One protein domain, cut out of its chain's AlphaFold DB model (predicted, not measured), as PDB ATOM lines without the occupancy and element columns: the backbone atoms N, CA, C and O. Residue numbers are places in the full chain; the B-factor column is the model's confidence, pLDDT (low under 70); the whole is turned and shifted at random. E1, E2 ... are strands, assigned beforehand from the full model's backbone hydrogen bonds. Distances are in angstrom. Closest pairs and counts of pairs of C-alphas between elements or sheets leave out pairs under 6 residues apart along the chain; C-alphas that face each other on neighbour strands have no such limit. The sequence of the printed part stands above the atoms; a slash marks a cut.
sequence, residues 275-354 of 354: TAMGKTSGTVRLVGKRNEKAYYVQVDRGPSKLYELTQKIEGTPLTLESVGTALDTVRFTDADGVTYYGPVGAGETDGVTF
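This is residues 275 to 354 of the 354 residues of an uncharacterized protein of Kineococcus xinjiangensis (UniProt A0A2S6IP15). Two small three-stranded sheets lie face to face as a sandwich, their strands crossed, and residues 352 to 353 come back to pair antiparallel with residues 283 to 284 of E1. The 80 printed residues have six strands and no named helix; the sheets E1 E2 E3 and E4 E5 E6 are meanders, each strand the antiparallel neighbour of the one before. The class is all strand, with 35 residues in strands; the whole is compact, radius of gyration of the C-alphas 11.3 A, spanning 34 by 25 by 24 A.

Start with E1, residues 283 to 289, E2, 294 to 299, and E3, 305 to 308: N 285 and O 298 are 2.8 A apart, N 295 and O 307 2.8 A. Then find E4, 318 to 324, E5, 329 to 334, and E6, 339 to 343: N 319 and O 333 are 2.7 A apart, N 330 and O 342 2.8 A. The sheets' strands stand at 62 degrees; the closest C-alphas of E1 and E5, Leu 286 and Val 330, are 7.1 A apart.

Find C-alpha 283 at (33.855, 13.147, 111.606); E1 runs 18.0 A. E4 runs 17.2 A; E6 ends at C-alpha 343, (33.193, 1.380, 109.229).

The printed part has no cut and no long link. Look for pLDDT under 70 at residues 275 to 281, 324 to 328 and 346 to 349.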
ATOM      1  N   THR A 275      23.866  15.612 115.642       60.91
ATOM      2  CA  THR A 275      24.261  15.006 114.372       60.91
ATOM      3  C   THR A 275      23.121  14.386 113.611       60.91
ATOM      4  O   THR A 275      22.946  14.670 112.428       60.91
ATOM      5  N   ALA A 276      22.305  13.600 114.316       57.25
ATOM      6  CA  ALA A 276      21.066  13.083 113.774       57.25
ATOM      7  C   ALA A 276      20.217  14.237 113.267       57.25
ATOM      8  O   ALA A 276      19.686  14.147 112.180       57.25
ATOM      9  N   MET A 277      20.188  15.361 113.995       58.94
ATOM     10  CA  MET A 277      19.454  16.572 113.629       58.94
ATOM     11  C   MET A 277      20.067  17.420 112.507       58.94
ATOM     12  O   MET A 277      19.696  18.583 112.340       58.94
ATOM     13  N   GLY A 278      20.985  16.850 111.723       54.56
ATOM     14  CA  GLY A 278      21.657  17.526 110.614       54.56
ATOM     15  C   GLY A 278      22.703  18.553 111.055       54.56
ATOM     16  O   GLY A 278      23.186  19.326 110.230       54.56
ATOM     17  N   LYS A 279      23.058  18.593 112.346       59.03
ATOM     18  CA  LYS A 279      24.157  19.412 112.868       59.03
ATOM     19  C   LYS A 279      25.361  18.512 113.122       59.03
ATOM     20  O   LYS A 279      25.576  18.071 114.244       59.03
ATOM     21  N   THR A 280      26.129  18.242 112.075       61.81
ATOM     22  CA  THR A 280      27.433  17.581 112.187       61.81
ATOM     23  C   THR A 280      28.468  18.579 112.690       61.81
ATOM     24  O   THR A 280      28.651  19.632 112.074       61.81
ATOM     25  N   SER A 281      29.131  18.264 113.797       69.25
ATOM     26  CA  SER A 281      30.264  19.034 114.317       69.25
ATOM     27  C   SER A 281      31.606  18.546 113.767       69.25
ATOM     28  O   SER A 281      32.520  19.357 113.638       69.25
ATOM     29  N   GLY A 282      31.688  17.275 113.360       83.38
ATOM     30  CA  GLY A 282      32.844  16.702 112.673       83.38
ATOM     31  C   GLY A 282      32.671  15.216 112.353       83.38
ATOM     32  O   GLY A 282      31.590  14.647 112.517       83.38
ATOM     33  N   THR A 283      33.750  14.588 111.887       85.38
ATOM     34  CA  THR A 283      33.855  13.147 111.606       85.38
ATOM     35  C   THR A 283      35.047  12.549 112.349       85.38
ATOM     36  O   THR A 283      36.149  13.079 112.278       85.38
ATOM     37  N   VAL A 284      34.861  11.425 113.035       87.94
ATOM     38  CA  VAL A 284      35.939  10.632 113.640       87.94
ATOM     39  C   VAL A 284      36.146   9.359 112.835       87.94
ATOM     40  O   VAL A 284      35.199   8.613 112.607       87.94
ATOM     41  N   ARG A 285      37.388   9.085 112.433       87.75
ATOM     42  CA  ARG A 285      37.762   7.936 111.600       87.75
ATOM     43  C   ARG A 285      38.822   7.094 112.272       87.75
ATOM     44  O   ARG A 285      39.756   7.633 112.861       87.75
ATOM     45  N   LEU A 286      38.718   5.779 112.133       88.31
ATOM     46  CA  LEU A 286      39.772   4.862 112.548       88.31
ATOM     47  C   LEU A 286      40.641   4.537 111.337       88.31
ATOM     48  O   LEU A 286      40.226   3.797 110.454       88.31
ATOM     49  N   VAL A 287      41.842   5.110 111.294       88.31
ATOM     50  CA  VAL A 287      42.732   5.052 110.122       88.31
ATOM     51  C   VAL A 287      43.783   3.949 110.216       88.31
ATOM     52  O   VAL A 287      44.452   3.641 109.235       88.31
ATOM     53  N   GLY A 288      43.953   3.349 111.395       84.69
ATOM     54  CA  GLY A 288      44.881   2.242 111.572       84.69
ATOM     55  C   GLY A 288      44.806   1.604 112.951       84.69
ATOM     56  O   GLY A 288      44.332   2.200 113.918       84.69
ATOM     57  N   LYS A 289      45.325   0.384 113.055       88.12
ATOM     58  CA  LYS A 289      45.431  -0.376 114.303       88.12
ATOM     59  C   LYS A 289      46.903  -0.519 114.675       88.12
ATOM     60  O   LYS A 289      47.699  -0.951 113.848       88.12
ATOM     61  N   ARG A 290      47.269  -0.173 115.913       88.12
ATOM     62  CA  ARG A 290      48.617  -0.445 116.438       88.12
ATOM     63  C   ARG A 290      48.667  -1.815 117.104       88.12
ATOM     64  O   ARG A 290      49.594  -2.579 116.872       88.12
ATOM     65  N   ASN A 291      47.685  -2.103 117.953       86.88
ATOM     66  CA  ASN A 291      47.495  -3.390 118.618       86.88
ATOM     67  C   ASN A 291      46.009  -3.546 119.003       86.88
ATOM     68  O   ASN A 291      45.171  -2.766 118.566       86.88
ATOM     69  N   GLU A 292      45.656  -4.558 119.792       83.94
ATOM     70  CA  GLU A 292      44.262  -4.818 120.192       83.94
ATOM     71  C   GLU A 292      43.644  -3.734 121.085       83.94
ATOM     72  O   GLU A 292      42.422  -3.633 121.168       83.94
ATOM     73  N   LYS A 293      44.472  -2.905 121.724       87.19
ATOM     74  CA  LYS A 293      44.036  -1.881 122.675       87.19
ATOM     75  C   LYS A 293      44.219  -0.458 122.167       87.19
ATOM     76  O   LYS A 293      43.577   0.425 122.712       87.19
ATOM     77  N   ALA A 294      45.059  -0.235 121.156       89.88
ATOM     78  CA  ALA A 294      45.455   1.091 120.693       89.88
ATOM     79  C   ALA A 294      45.296   1.256 119.173       89.88
ATOM     80  O   ALA A 294      45.792   0.448 118.377       89.88
ATOM     81  N   TYR A 295      44.661   2.359 118.781       92.38
ATOM     82  CA  TYR A 295      44.199   2.636 117.425       92.38
ATOM     83  C   TYR A 295      44.560   4.057 117.001       92.38
ATOM     84  O   TYR A 295      44.519   4.993 117.796       92.38
ATOM     85  N   TYR A 296      44.927   4.222 115.734       93.12
ATOM     86  CA  TYR A 296      45.127   5.529 115.129       93.12
ATOM     87  C   TYR A 296      43.773   6.086 114.708       93.12
ATOM     88  O   TYR A 296      43.098   5.522 113.846       93.12
ATOM     89  N   VAL A 297      43.395   7.202 115.316       93.56
ATOM     90  CA  VAL A 297      42.133   7.894 115.075       93.56
ATOM     91  C   VAL A 297      42.423   9.261 114.478       93.56
ATOM     92  O   VAL A 297      43.313   9.980 114.936       93.56
ATOM     93  N   GLN A 298      41.666   9.621 113.452       92.19
ATOM     94  CA  GLN A 298      41.704  10.921 112.806       92.19
ATOM     95  C   GLN A 298      40.384  11.649 113.058       92.19
ATOM     96  O   GLN A 298      39.315  11.074 112.876       92.19
ATOM     97  N   VAL A 299      40.465  12.913 113.469       91.56
ATOM     98  CA  VAL A 299      39.302  13.804 113.560       91.56
ATOM     99  C   VAL A 299      39.332  14.736 112.352       91.56
ATOM    100  O   VAL A 299      40.331  15.421 112.116       91.56
ATOM    101  N   ASP A 300      38.257  14.721 111.573       87.81
ATOM    102  CA  ASP A 300      38.099  15.407 110.294       87.81
ATOM    103  C   ASP A 300      39.291  15.156 109.353       87.81
ATOM    104  O   ASP A 300      39.658  14.017 109.072       87.81
ATOM    105  N   ARG A 301      39.916  16.230 108.860       85.31
ATOM    106  CA  ARG A 301      41.148  16.197 108.059       85.31
ATOM    107  C   ARG A 301      42.397  16.508 108.897       85.31
ATOM    108  O   ARG A 301      43.425  16.901 108.351       85.31
ATOM    109  N   GLY A 302      42.301  16.386 110.222       87.62
ATOM    110  CA  GLY A 302      43.405  16.614 111.152       87.62
ATOM    111  C   GLY A 302      44.466  15.506 111.119       87.62
ATOM    112  O   GLY A 302      44.337  14.535 110.376       87.62
ATOM    113  N   PRO A 303      45.538  15.615 111.919       90.19
ATOM    114  CA  PRO A 303      46.513  14.540 112.058       90.19
ATOM    115  C   PRO A 303      45.911  13.341 112.801       90.19
ATOM    116  O   PRO A 303      45.143  13.506 113.750       90.19
ATOM    117  N   SER A 304      46.311  12.130 112.413       92.75
ATOM    118  CA  SER A 304      45.973  10.918 113.158       92.75
ATOM    119  C   SER A 304      46.727  10.870 114.486       92.75
ATOM    120  O   SER A 304      47.948  11.052 114.513       92.75
ATOM    121  N   LYS A 305      46.027  10.564 115.575       95.62
ATOM    122  CA  LYS A 305      46.594  10.380 116.917       95.62
ATOM    123  C   LYS A 305      46.285   8.978 117.431       95.62
ATOM    124  O   LYS A 305      45.306   8.366 117.019       95.62
ATOM    125  N   LEU A 306      47.139   8.459 118.307       95.88
ATOM    126  CA  LEU A 306      46.939   7.149 118.922       95.88
ATOM    127  C   LEU A 306      46.009   7.283 120.134       95.88
ATOM    128  O   LEU A 306      46.292   8.089 121.018       95.88
ATOM    129  N   TYR A 307      44.954   6.475 120.176       95.06
ATOM    130  CA  TYR A 307      44.026   6.368 121.302       95.06
ATOM    131  C   TYR A 307      43.895   4.924 121.752       95.06
ATOM    132  O   TYR A 307      43.891   4.009 120.926       95.06
ATOM    133  N   GLU A 308      43.768   4.726 123.057       93.81
ATOM    134  CA  GLU A 308      43.410   3.435 123.631       93.81
ATOM    135  C   GLU A 308      41.886   3.263 123.715       93.81
ATOM    136  O   GLU A 308      41.129   4.236 123.694       93.81
ATOM    137  N   LEU A 309      41.420   2.017 123.809       91.12
ATOM    138  CA  LEU A 309      40.026   1.745 124.165       91.12
ATOM    139  C   LEU A 309      39.695   2.420 125.502       91.12
ATOM    140  O   LEU A 309      40.536   2.507 126.394       91.12
ATOM    141  N   THR A 310      38.456   2.879 125.639       92.00
ATOM    142  CA  THR A 310      37.913   3.706 126.730       92.00
ATOM    143  C   THR A 310      38.496   5.119 126.843       92.00
ATOM    144  O   THR A 310      38.091   5.887 127.718       92.00
ATOM    145  N   GLN A 311      39.406   5.519 125.948       94.62
ATOM    146  CA  GLN A 311      39.971   6.862 125.962       94.62
ATOM    147  C   GLN A 311      39.064   7.865 125.240       94.62
ATOM    148  O   GLN A 311      38.587   7.628 124.125       94.62
ATOM    149  N   LYS A 312      38.878   9.037 125.857       95.31
ATOM    150  CA  LYS A 312      38.214  10.182 125.227       95.31
ATOM    151  C   LYS A 312      39.064  10.749 124.089       95.31
ATOM    152  O   LYS A 312      40.255  11.012 124.260       95.31
ATOM    153  N   ILE A 313      38.427  11.008 122.954       94.06
ATOM    154  CA  ILE A 313      39.056  11.568 121.762       94.06
ATOM    155  C   ILE A 313      39.097  13.087 121.883       94.06
ATOM    156  O   ILE A 313      38.071  13.763 122.004       94.06
ATOM    157  N   GLU A 314      40.308  13.632 121.858       92.31
ATOM    158  CA  GLU A 314      40.546  15.064 122.027       92.31
ATOM    159  C   GLU A 314      39.805  15.887 120.969       92.31
ATOM    160  O   GLU A 314      39.828  15.567 119.784       92.31
ATOM    161  N   GLY A 315      39.168  16.979 121.400       87.56
ATOM    162  CA  GLY A 315      38.399  17.853 120.511       87.56
ATOM    163  C   GLY A 315      37.000  17.340 120.162       87.56
ATOM    164  O   GLY A 315      36.277  18.029 119.451       87.56
ATOM    165  N   THR A 316      36.587  16.185 120.689       90.12
ATOM    166  CA  THR A 316      35.266  15.596 120.435       90.12
ATOM    167  C   THR A 316      34.569  15.217 121.753       90.12
ATOM    168  O   THR A 316      35.223  15.112 122.802       90.12
ATOM    169  N   PRO A 317      33.239  15.014 121.749       89.12
ATOM    170  CA  PRO A 317      32.530  14.438 122.888       89.12
ATOM    171  C   PRO A 317      32.699  12.913 122.988       89.12
ATOM    172  O   PRO A 317      32.173  12.324 123.928       89.12
ATOM    173  N   LEU A 318      33.405  12.287 122.044       91.81
ATOM    174  CA  LEU A 318      33.430  10.845 121.854       91.81
ATOM    175  C   LEU A 318      34.548  10.151 122.634       91.81
ATOM    176  O   LEU A 318      35.645  10.680 122.812       91.81
ATOM    177  N   THR A 319      34.268   8.918 123.028       94.31
ATOM    178  CA  THR A 319      35.178   7.965 123.661       94.31
ATOM    179  C   THR A 319      35.252   6.733 122.780       94.31
ATOM    180  O   THR A 319      34.215   6.204 122.396       94.31
ATOM    181  N   LEU A 320      36.455   6.279 122.426       91.38
ATOM    182  CA  LEU A 320      36.625   5.041 121.660       91.38
ATOM    183  C   LEU A 320      36.288   3.855 122.561       91.38
ATOM    184  O   LEU A 320      36.947   3.666 123.574       91.38
ATOM    185  N   GLU A 321      35.296   3.050 122.209       87.50
ATOM    186  CA  GLU A 321      34.845   1.952 123.068       87.50
ATOM    187  C   GLU A 321      35.378   0.601 122.586       87.50
ATOM    188  O   GLU A 321      35.961  -0.160 123.357       87.50
ATOM    189  N   SER A 322      35.190   0.299 121.301       81.38
ATOM    190  CA  SER A 322      35.530  -1.003 120.729       81.38
ATOM    191  C   SER A 322      35.768  -0.927 119.223       81.38
ATOM    192  O   SER A 322      35.319  -0.006 118.540       81.38
ATOM    193  N   VAL A 323      36.491  -1.922 118.708       77.44
ATOM    194  CA  VAL A 323      36.724  -2.124 117.274       77.44
ATOM    195  C   VAL A 323      36.436  -3.588 116.964       77.44
ATOM    196  O   VAL A 323      37.153  -4.481 117.413       77.44
ATOM    197  N   GLY A 324      35.344  -3.832 116.247       69.12
ATOM    198  CA  GLY A 324      34.911  -5.154 115.817       69.12
ATOM    199  C   GLY A 324      35.824  -5.698 114.724       69.12
ATOM    200  O   GLY A 324      36.070  -5.036 113.720       69.12
ATOM    201  N   THR A 325      36.319  -6.918 114.921       53.34
ATOM    202  CA  THR A 325      37.295  -7.579 114.040       53.34
ATOM    203  C   THR A 325      36.678  -8.284 112.834       53.34
ATOM    204  O   THR A 325      37.394  -8.570 111.884       53.34
ATOM    205  N   ALA A 326      35.381  -8.593 112.864       48.75
ATOM    206  CA  ALA A 326      34.744  -9.425 111.842       48.75
ATOM    207  C   ALA A 326      34.178  -8.632 110.648       48.75
ATOM    208  O   ALA A 326      33.970  -9.209 109.587       48.75
ATOM    209  N   LEU A 327      33.927  -7.330 110.813       49.56
ATOM    210  CA  LEU A 327      33.338  -6.459 109.783       49.56
ATOM    211  C   LEU A 327      33.933  -5.046 109.793       49.56
ATOM    212  O   LEU A 327      33.266  -4.107 109.365       49.56
ATOM    213  N   ASP A 328      35.146  -4.879 110.331       68.94
ATOM    214  CA  ASP A 328      35.835  -3.587 110.328       68.94
ATOM    215  C   ASP A 328      34.920  -2.460 110.833       68.94
ATOM    216  O   ASP A 328      34.725  -1.454 110.169       68.94
ATOM    217  N   THR A 329      34.273  -2.649 111.985       74.50
ATOM    218  CA  THR A 329      33.351  -1.654 112.559       74.50
ATOM    219  C   THR A 329      33.971  -1.049 113.808       74.50
ATOM    220  O   THR A 329      34.463  -1.770 114.673       74.50
ATOM    221  N   VAL A 330      33.940   0.270 113.942       81.31
ATOM    222  CA  VAL A 330      34.402   0.991 115.131       81.31
ATOM    223  C   VAL A 330      33.220   1.545 115.907       81.31
ATOM    224  O   VAL A 330      32.207   1.920 115.314       81.31
ATOM    225  N   ARG A 331      33.357   1.608 117.235       85.19
ATOM    226  CA  ARG A 331      32.360   2.191 118.126       85.19
ATOM    227  C   ARG A 331      32.913   3.304 118.981       85.19
ATOM    228  O   ARG A 331      34.002   3.199 119.552       85.19
ATOM    229  N   PHE A 332      32.087   4.325 119.123       88.38
ATOM    230  CA  PHE A 332      32.335   5.453 119.990       88.38
ATOM    231  C   PHE A 332      31.131   5.699 120.886       88.38
ATOM    232  O   PHE A 332      30.001   5.508 120.458       88.38
ATOM    233  N   THR A 333      31.356   6.184 122.095       90.56
ATOM    234  CA  THR A 333      30.289   6.624 122.995       90.56
ATOM    235  C   THR A 333      30.486   8.079 123.380       90.56
ATOM    236  O   THR A 333      31.615   8.519 123.603       90.56
ATOM    237  N   ASP A 334      29.406   8.853 123.437       89.62
ATOM    238  CA  ASP A 334      29.458  10.200 124.004       89.62
ATOM    239  C   ASP A 334      29.161  10.214 125.511       89.62
ATOM    240  O   ASP A 334      28.812   9.206 126.126       89.62
ATOM    241  N   ALA A 335      29.303  11.391 126.123       85.88
ATOM    242  CA  ALA A 335      29.032  11.597 127.544       85.88
ATOM    243  C   ALA A 335      27.555  11.382 127.934       85.88
ATOM    244  O   ALA A 335      27.256  11.185 129.113       85.88
ATOM    245  N   ASP A 336      26.633  11.429 126.969       84.00
ATOM    246  CA  ASP A 336      25.215  11.171 127.193       84.00
ATOM    247  C   ASP A 336      24.869   9.677 127.117       84.00
ATOM    248  O   ASP A 336      23.741   9.307 127.471       84.00
ATOM    249  N   GLY A 337      25.832   8.830 126.745       83.88
ATOM    250  CA  GLY A 337      25.677   7.389 126.579       83.88
ATOM    251  C   GLY A 337      25.181   6.991 125.191       83.88
ATOM    252  O   GLY A 337      24.798   5.841 124.994       83.88
ATOM    253  N   VAL A 338      25.157   7.914 124.224       84.69
ATOM    254  CA  VAL A 338      24.836   7.566 122.838       84.69
ATOM    255  C   VAL A 338      26.012   6.806 122.250       84.69
ATOM    256  O   VAL A 338      27.147   7.280 122.290       84.69
ATOM    257  N   THR A 339      25.726   5.639 121.682       85.06
ATOM    258  CA  THR A 339      26.721   4.828 120.978       85.06
ATOM    259  C   THR A 339      26.650   5.126 119.494       85.06
ATOM    260  O   THR A 339      25.592   5.016 118.893       85.06
ATOM    261  N   TYR A 340      27.773   5.456 118.887       84.50
ATOM    262  CA  TYR A 340      27.929   5.675 117.463       84.50
ATOM    263  C   TYR A 340      28.761   4.539 116.883       84.50
ATOM    264  O   TYR A 340      29.749   4.123 117.489       84.50
ATOM    265  N   TYR A 341      28.392   4.048 115.707       80.94
ATOM    266  CA  TYR A 341      29.125   2.994 115.021       80.94
ATOM    267  C   TYR A 341      29.296   3.325 113.542       80.94
ATOM    268  O   TYR A 341      28.449   3.974 112.926       80.94
ATOM    269  N   GLY A 342      30.424   2.905 112.982       77.81
ATOM    270  CA  GLY A 342      30.796   3.188 111.601       77.81
ATOM    271  C   GLY A 342      31.851   2.214 111.086       77.81
ATOM    272  O   GLY A 342      32.454   1.503 111.896       77.81
ATOM    273  N   PRO A 343      32.123   2.187 109.773       76.88
ATOM    274  CA  PRO A 343      33.193   1.380 109.229       76.88
ATOM    275  C   PRO A 343      34.546   1.965 109.647       76.88
ATOM    276  O   PRO A 343      34.723   3.180 109.793       76.88
ATOM    277  N   VAL A 344      35.509   1.078 109.831       78.38
ATOM    278  CA  VAL A 344      36.930   1.367 109.947       78.38
ATOM    279  C   VAL A 344      37.442   1.709 108.557       78.38
ATOM    280  O   VAL A 344      37.099   1.057 107.575       78.38
ATOM    281  N   GLY A 345      38.289   2.725 108.477       75.75
ATOM    282  CA  GLY A 345      38.856   3.155 107.215       75.75
ATOM    283  C   GLY A 345      39.314   4.604 107.249       75.75
ATOM    284  O   GLY A 345      38.983   5.383 108.147       75.75
ATOM    285  N   ALA A 346      40.131   4.945 106.258       65.31
ATOM    286  CA  ALA A 346      40.676   6.285 106.071       65.31
ATOM    287  C   ALA A 346      39.941   7.087 104.985       65.31
ATOM    288  O   ALA A 346      40.282   8.248 104.747       65.31
ATOM    289  N   GLY A 347      38.957   6.484 104.314       69.06
ATOM    290  CA  GLY A 347      38.132   7.140 103.313       69.06
ATOM    291  C   GLY A 347      37.321   8.284 103.911       69.06
ATOM    292  O   GLY A 347      37.016   8.315 105.103       69.06
ATOM    293  N   GLU A 348      36.955   9.261 103.080       65.56
ATOM    294  CA  GLU A 348      36.180  10.407 103.567       65.56
ATOM    295  C   GLU A 348      34.770  10.031 104.028       65.56
ATOM    296  O   GLU A 348      34.194  10.712 104.879       65.56
ATOM    297  N   THR A 349      34.266   8.931 103.478       66.50
ATOM    298  CA  THR A 349      33.011   8.281 103.837       66.50
ATOM    299  C   THR A 349      33.148   7.346 105.028       66.50
ATOM    300  O   THR A 349      32.123   6.892 105.519       66.50
ATOM    301  N   ASP A 350      34.366   7.050 105.489       71.69
ATOM    302  CA  ASP A 350      34.598   6.119 106.589       71.69
ATOM    303  C   ASP A 350      34.537   6.846 107.938       71.69
ATOM    304  O   ASP A 350      34.769   8.057 108.032       71.69
ATOM    305  N   GLY A 351      34.234   6.095 108.999       75.81
ATOM    306  CA  GLY A 351      34.104   6.619 110.352       75.81
ATOM    307  C   GLY A 351      32.685   7.032 110.746       75.81
ATOM    308  O   GLY A 351      31.692   6.537 110.216       75.81
ATOM    309  N   VAL A 352      32.614   7.905 111.746       80.50
ATOM    310  CA  VAL A 352      31.395   8.325 112.437       80.50
ATOM    311  C   VAL A 352      31.307   9.842 112.453       80.50
ATOM    312  O   VAL A 352      32.225  10.521 112.908       80.50
ATOM    313  N   THR A 353      30.170  10.384 112.028       82.06
ATOM    314  CA  THR A 353      29.844  11.799 112.226       82.06
ATOM    315  C   THR A 353      29.252  12.024 113.614       82.06
ATOM    316  O   THR A 353      28.386  11.245 114.020       82.06
ATOM    317  N   PHE A 354      29.640  13.108 114.300       74.25
ATOM    318  CA  PHE A 354      29.125  13.484 115.631       74.25
ATOM    319  C   PHE A 354      28.714  14.955 115.736       74.25
ATOM    320  O   PHE A 354      29.288  15.825 115.034       74.25
TER     321      PHE A 354